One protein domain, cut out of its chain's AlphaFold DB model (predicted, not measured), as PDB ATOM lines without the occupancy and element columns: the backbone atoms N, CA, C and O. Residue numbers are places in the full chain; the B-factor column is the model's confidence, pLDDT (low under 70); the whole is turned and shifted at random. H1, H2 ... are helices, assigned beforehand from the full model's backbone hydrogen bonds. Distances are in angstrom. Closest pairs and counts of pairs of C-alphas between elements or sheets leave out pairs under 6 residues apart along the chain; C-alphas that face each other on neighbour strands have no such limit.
ATOM      1  N   HIS A  91     -20.502  44.861  -1.099       50.03
ATOM      2  CA  HIS A  91     -19.254  44.685  -0.362       50.03
ATOM      3  C   HIS A  91     -19.036  43.206  -0.046       50.03
ATOM      4  O   HIS A  91     -19.947  42.542   0.450       50.03
ATOM      5  N   LEU A  92     -17.819  42.705  -0.276       56.28
ATOM      6  CA  LEU A  92     -17.443  41.338   0.085       56.28
ATOM      7  C   LEU A  92     -17.566  41.139   1.605       56.28
ATOM      8  O   LEU A  92     -16.962  41.879   2.387       56.28
ATOM      9  N   LEU A  93     -18.328  40.132   2.024       54.81
ATOM     10  CA  LEU A  93     -18.319  39.628   3.389       54.81
ATOM     11  C   LEU A  93     -17.003  38.884   3.584       54.81
ATOM     12  O   LEU A  93     -16.714  37.881   2.930       54.81
ATOM     13  N   LEU A  94     -16.182  39.408   4.488       64.00
ATOM     14  CA  LEU A  94     -15.004  38.698   4.952       64.00
ATOM     15  C   LEU A  94     -15.478  37.471   5.735       64.00
ATOM     16  O   LEU A  94     -16.289  37.605   6.648       64.00
ATOM     17  N   ASP A  95     -14.923  36.302   5.422       68.94
ATOM     18  CA  ASP A  95     -14.983  35.162   6.333       68.94
ATOM     19  C   ASP A  95     -14.134  35.531   7.560       68.94
ATOM     20  O   ASP A  95     -12.906  35.663   7.464       68.94
ATOM     21  N   VAL A  96     -14.803  35.869   8.663       76.88
ATOM     22  CA  VAL A  96     -14.196  36.300   9.927       76.88
ATOM     23  C   VAL A  96     -14.389  35.175  10.926       76.88
ATOM     24  O   VAL A  96     -15.521  34.822  11.250       76.88
ATOM     25  N   THR A  97     -13.290  34.621  11.434       84.50
ATOM     26  CA  THR A  97     -13.377  33.578  12.461       84.50
ATOM     27  C   THR A  97     -13.712  34.186  13.826       84.50
ATOM     28  O   THR A  97     -13.420  35.360  14.078       84.50
ATOM     29  N   GLU A  98     -14.292  33.396  14.737       88.00
ATOM     30  CA  GLU A  98     -14.577  33.849  16.110       88.00
ATOM     31  C   GLU A  98     -13.304  34.360  16.796       88.00
ATOM     32  O   GLU A  98     -13.315  35.405  17.439       88.00
ATOM     33  N   GLU A  99     -12.163  33.707  16.564       91.19
ATOM     34  CA  GLU A  99     -10.887  34.121  17.142       91.19
ATOM     35  C   GLU A  99     -10.387  35.452  16.561       91.19
ATOM     36  O   GLU A  99      -9.745  36.240  17.262       91.19
ATOM     37  N   GLU A 100     -10.637  35.717  15.274       83.75
ATOM     38  CA  GLU A 100     -10.343  37.013  14.659       83.75
ATOM     39  C   GLU A 100     -11.241  38.118  15.214       83.75
ATOM     40  O   GLU A 100     -10.725  39.191  15.540       83.75
ATOM     41  N   SER A 101     -12.538  37.846  15.379       87.75
ATOM     42  CA  SER A 101     -13.488  38.784  15.984       87.75
ATOM     43  C   SER A 101     -13.120  39.088  17.440       87.75
ATOM     44  O   SER A 101     -12.884  40.248  17.776       87.75
ATOM     45  N   ASP A 102     -12.918  38.068  18.279       95.88
ATOM     46  CA  ASP A 102     -12.555  38.228  19.691       95.88
ATOM     47  C   ASP A 102     -11.260  39.023  19.864       95.88
ATOM     48  O   ASP A 102     -11.158  39.921  20.707       95.88
ATOM     49  N   THR A 103     -10.259  38.731  19.028       92.00
ATOM     50  CA  THR A 103      -8.995  39.468  19.066       92.00
ATOM     51  C   THR A 103      -9.194  40.919  18.619       92.00
ATOM     52  O   THR A 103      -8.602  41.826  19.204       92.00
ATOM     53  N   ALA A 104     -10.027  41.172  17.607       86.19
ATOM     54  CA  ALA A 104     -10.312  42.525  17.142       86.19
ATOM     55  C   ALA A 104     -11.092  43.337  18.182       86.19
ATOM     56  O   ALA A 104     -10.716  44.477  18.460       86.19
ATOM     57  N   VAL A 105     -12.091  42.744  18.841       90.25
ATOM     58  CA  VAL A 105     -12.796  43.376  19.964       90.25
ATOM     59  C   VAL A 105     -11.828  43.660  21.108       90.25
ATOM     60  O   VAL A 105     -11.826  44.767  21.644       90.25
ATOM     61  N   GLN A 106     -10.950  42.717  21.451       92.88
ATOM     62  CA  GLN A 106      -9.966  42.913  22.515       92.88
ATOM     63  C   GLN A 106      -8.965  44.038  22.198       92.88
ATOM     64  O   GLN A 106      -8.597  44.797  23.094       92.88
ATOM     65  N   MET A 107      -8.513  44.155  20.945       85.50
ATOM     66  CA  MET A 107      -7.484  45.127  20.550       85.50
ATOM     67  C   MET A 107      -8.042  46.503  20.168       85.50
ATOM     68  O   MET A 107      -7.394  47.516  20.429       85.50
ATOM     69  N   PHE A 108      -9.218  46.552  19.540       88.88
ATOM     70  CA  PHE A 108      -9.794  47.760  18.937       88.88
ATOM     71  C   PHE A 108     -11.161  48.144  19.514       88.88
ATOM     72  O   PHE A 108     -11.688  49.202  19.167       88.88
ATOM     73  N   GLY A 109     -11.751  47.313  20.377       87.94
ATOM     74  CA  GLY A 109     -13.071  47.545  20.973       87.94
ATOM     75  C   GLY A 109     -14.248  47.283  20.028       87.94
ATOM     76  O   GLY A 109     -15.385  47.572  20.388       87.94
ATOM     77  N   CYS A 110     -13.992  46.771  18.822       81.12
ATOM     78  CA  CYS A 110     -15.006  46.398  17.841       81.12
ATOM     79  C   CYS A 110     -14.448  45.364  16.853       81.12
ATOM     80  O   CYS A 110     -13.240  45.298  16.630       81.12
ATOM     81  N   ASP A 111     -15.337  44.611  16.221       86.44
ATOM     82  CA  ASP A 111     -15.064  43.616  15.180       86.44
ATOM     83  C   ASP A 111     -15.498  44.092  13.783       86.44
ATOM     84  O   ASP A 111     -15.682  43.302  12.860       86.44
ATOM     85  N   CYS A 112     -15.640  45.407  13.590       78.94
ATOM     86  CA  CYS A 112     -15.970  45.947  12.275       78.94
ATOM     87  C   CYS A 112     -14.875  45.616  11.243       78.94
ATOM     88  O   CYS A 112     -13.706  45.423  11.583       78.94
ATOM     89  N   VAL A 113     -15.223  45.648   9.954       74.56
ATOM     90  CA  VAL A 113     -14.312  45.315   8.837       74.56
ATOM     91  C   VAL A 113     -12.969  46.056   8.929       74.56
ATOM     92  O   VAL A 113     -11.908  45.491   8.672       74.56
ATOM     93  N   LYS A 114     -12.985  47.319   9.375       71.50
ATOM     94  CA  LYS A 114     -11.770  48.117   9.582       71.50
ATOM     95  C   LYS A 114     -10.855  47.530  10.666       71.50
ATOM     96  O   LYS A 114      -9.640  47.525  10.485       71.50
ATOM     97  N   ALA A 115     -11.425  47.055  11.771       76.69
ATOM     98  CA  ALA A 115     -10.692  46.442  12.874       76.69
ATOM     99  C   ALA A 115     -10.117  45.076  12.475       76.69
ATOM    100  O   ALA A 115      -8.947  44.809  12.739       76.69
ATOM    101  N   ILE A 116     -10.888  44.260  11.749       80.81
ATOM    102  CA  ILE A 116     -10.417  42.979  11.199       80.81
ATOM    103  C   ILE A 116      -9.250  43.193  10.229       80.81
ATOM    104  O   ILE A 116      -8.215  42.535  10.336       80.81
ATOM    105  N   ASN A 117      -9.353  44.173   9.332       72.06
ATOM    106  CA  ASN A 117      -8.269  44.492   8.404       72.06
ATOM    107  C   ASN A 117      -7.019  44.997   9.135       72.06
ATOM    108  O   ASN A 117      -5.906  44.599   8.793       72.06
ATOM    109  N   ALA A 118      -7.185  45.820  10.173       73.12
ATOM    110  CA  ALA A 118      -6.076  46.252  11.017       73.12
ATOM    111  C   ALA A 118      -5.421  45.068  11.752       73.12
ATOM    112  O   ALA A 118      -4.193  44.966  11.774       73.12
ATOM    113  N   LEU A 119      -6.212  44.133  12.292       81.69
ATOM    114  CA  LEU A 119      -5.709  42.913  12.928       81.69
ATOM    115  C   LEU A 119      -4.887  42.062  11.950       81.69
ATOM    116  O   LEU A 119      -3.790  41.609  12.279       81.69
ATOM    117  N   ARG A 120      -5.394  41.866  10.731       76.75
ATOM    118  CA  ARG A 120      -4.731  41.078   9.687       76.75
ATOM    119  C   ARG A 120      -3.421  41.730   9.225       76.75
ATOM    120  O   ARG A 120      -2.403  41.044   9.118       76.75
ATOM    121  N   GLN A 121      -3.384  43.061   9.109       73.06
ATOM    122  CA  GLN A 121      -2.145  43.812   8.864       73.06
ATOM    123  C   GLN A 121      -1.110  43.616   9.981       73.06
ATOM    124  O   GLN A 121       0.058  43.356   9.689       73.06
ATOM    125  N   LEU A 122      -1.524  43.669  11.254       76.19
ATOM    126  CA  LEU A 122      -0.629  43.416  12.394       76.19
ATOM    127  C   LEU A 122      -0.075  41.987  12.405       76.19
ATOM    128  O   LEU A 122       1.056  41.765  12.830       76.19
ATOM    129  N   ARG A 123      -0.848  41.022  11.899       79.75
ATOM    130  CA  ARG A 123      -0.426  39.624  11.740       79.75
ATOM    131  C   ARG A 123       0.486  39.399  10.528       79.75
ATOM    132  O   ARG A 123       0.890  38.265  10.283       79.75
ATOM    133  N   GLY A 124       0.824  40.445   9.769       62.38
ATOM    134  CA  GLY A 124       1.607  40.318   8.539       62.38
ATOM    135  C   GLY A 124       0.846  39.594   7.425       62.38
ATOM    136  O   GLY A 124       1.461  39.075   6.496       62.38
ATOM    137  N   ILE A 125      -0.485  39.556   7.523       65.94
ATOM    138  CA  ILE A 125      -1.402  39.058   6.500       65.94
ATOM    139  C   ILE A 125      -2.160  40.280   5.975       65.94
ATOM    140  O   ILE A 125      -3.299  40.525   6.359       65.94
ATOM    141  N   PRO A 126      -1.525  41.129   5.162       53.53
ATOM    142  CA  PRO A 126      -2.223  42.230   4.520       53.53
ATOM    143  C   PRO A 126      -3.273  41.635   3.579       53.53
ATOM    144  O   PRO A 126      -2.941  41.137   2.507       53.53
ATOM    145  N   VAL A 127      -4.532  41.644   4.012       50.75
ATOM    146  CA  VAL A 127      -5.662  41.399   3.122       50.75
ATOM    147  C   VAL A 127      -5.993  42.723   2.457       50.75
ATOM    148  O   VAL A 127      -6.264  43.724   3.126       50.75
ATOM    149  N   GLY A 128      -5.889  42.750   1.134       48.59
ATOM    150  CA  GLY A 128      -6.495  43.818   0.359       48.59
ATOM    151  C   GLY A 128      -8.008  43.832   0.556       48.59
ATOM    152  O   GLY A 128      -8.600  42.873   1.055       48.59
ATOM    153  N   VAL A 129      -8.648  44.907   0.104       43.84
ATOM    154  CA  VAL A 129     -10.114  44.964  -0.032       43.84
ATOM    155  C   VAL A 129     -10.665  43.850  -0.945       43.84
ATOM    156  O   VAL A 129     -11.848  43.546  -0.879       43.84
ATOM    157  N   GLU A 130      -9.789  43.195  -1.718       45.75
ATOM    158  CA  GLU A 130     -10.047  42.066  -2.627       45.75
ATOM    159  C   GLU A 130      -9.545  40.704  -2.099       45.75
ATOM    160  O   GLU A 130      -9.449  39.744  -2.854       45.75
ATOM    161  N   GLY A 131      -9.187  40.583  -0.814       43.62
ATOM    162  CA  GLY A 131      -8.763  39.300  -0.223       43.62
ATOM    163  C   GLY A 131      -7.383  38.789  -0.667       43.62
ATOM    164  O   GLY A 131      -6.900  37.789  -0.133       43.62
ATOM    165  N   ASP A 132      -6.703  39.491  -1.570       41.06
ATOM    166  CA  ASP A 132      -5.335  39.167  -1.959       41.06
ATOM    167  C   ASP A 132      -4.337  39.453  -0.830       41.06
ATOM    168  O   ASP A 132      -4.438  40.453  -0.111       41.06
ATOM    169  N   ARG A 133      -3.319  38.585  -0.710       39.38
ATOM    170  CA  ARG A 133      -2.106  38.875   0.068       39.38
ATOM    171  C   ARG A 133      -1.346  40.002  -0.625       39.38
ATOM    172  O   ARG A 133      -0.542  39.754  -1.524       39.38
ATOM    173  N   ILE A 134      -1.533  41.233  -0.169       47.66
ATOM    174  CA  ILE A 134      -0.716  42.354  -0.631       47.66
ATOM    175  C   ILE A 134       0.618  42.286   0.104       47.66
ATOM    176  O   ILE A 134       0.714  42.954   1.107       47.66
ATOM    177  N   LEU A 135       1.623  41.498  -0.294       43.91
ATOM    178  CA  LEU A 135       3.056  41.882  -0.192       43.91
ATOM    179  C   LEU A 135       3.990  40.674  -0.402       43.91
ATOM    180  O   LEU A 135       4.007  39.737   0.397       43.91
TER     181      LEU A 135
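What this domain is: This is residues 91 to 135 of the 150 residues of an uncharacterized protein of Cyanobacterium aponinum (strain PCC 10605) (UniProt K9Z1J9). Two short helices, H1 and H2, stand at about a right angle to each other, joined by a tight turn, with the middle of H1 near the first part of H2. A lead-in stretch with no named element, residues 91 to 97, runs to the start of H1, and the tail, residues 123 to 135, follows H2 and folds back on itself as a loop beyond the end of H2. The printed part has 45 residues with two named helices, H1 then H2, and no named strand; its class is all helix, though under half of the residues, 21 of 45, are in named elements. It is compact, with a radius of gyration of the C-alphas of 9.9 A, and rounded, with spans of 26 by 22 by 15 A.

Where its parts are: The printed part begins at His 91, C-alpha at (-19.254, 44.685, -0.362). H1 is residues 98 to 108, 15.0 A from first to last C-alpha, and begins with C-alpha 98 at (-14.577, 33.849, 16.110). H2 is residues 113 to 122, 14.3 A long in the same measure, and ends with C-alpha 122 at (-0.629, 43.416, 12.394).

How they stand to each other: H1 and H2 touch, their closest C-alphas being those of Ala 104 and Ala 115, 5.8 A apart. Their lines are about perpendicular, at 88 degrees. Their centres are 9.5 A apart. In H1 and H2 every O i to N i+4 pair is within hydrogen-bond range.

The domain as a whole: The two C-alphas farthest apart are those of Gly 109 and Leu 135, at 27.2 A. The printed part has no cut, and the link from H1 to H2 is tight, with 4 residues. Residues 123 to 135 have no named element; their C-alphas lie 8 to 16 A from the mean of the C-alphas. The mean pLDDT of the printed part is 71.0, and residues 91 to 95 and 124 to 135 are under 70.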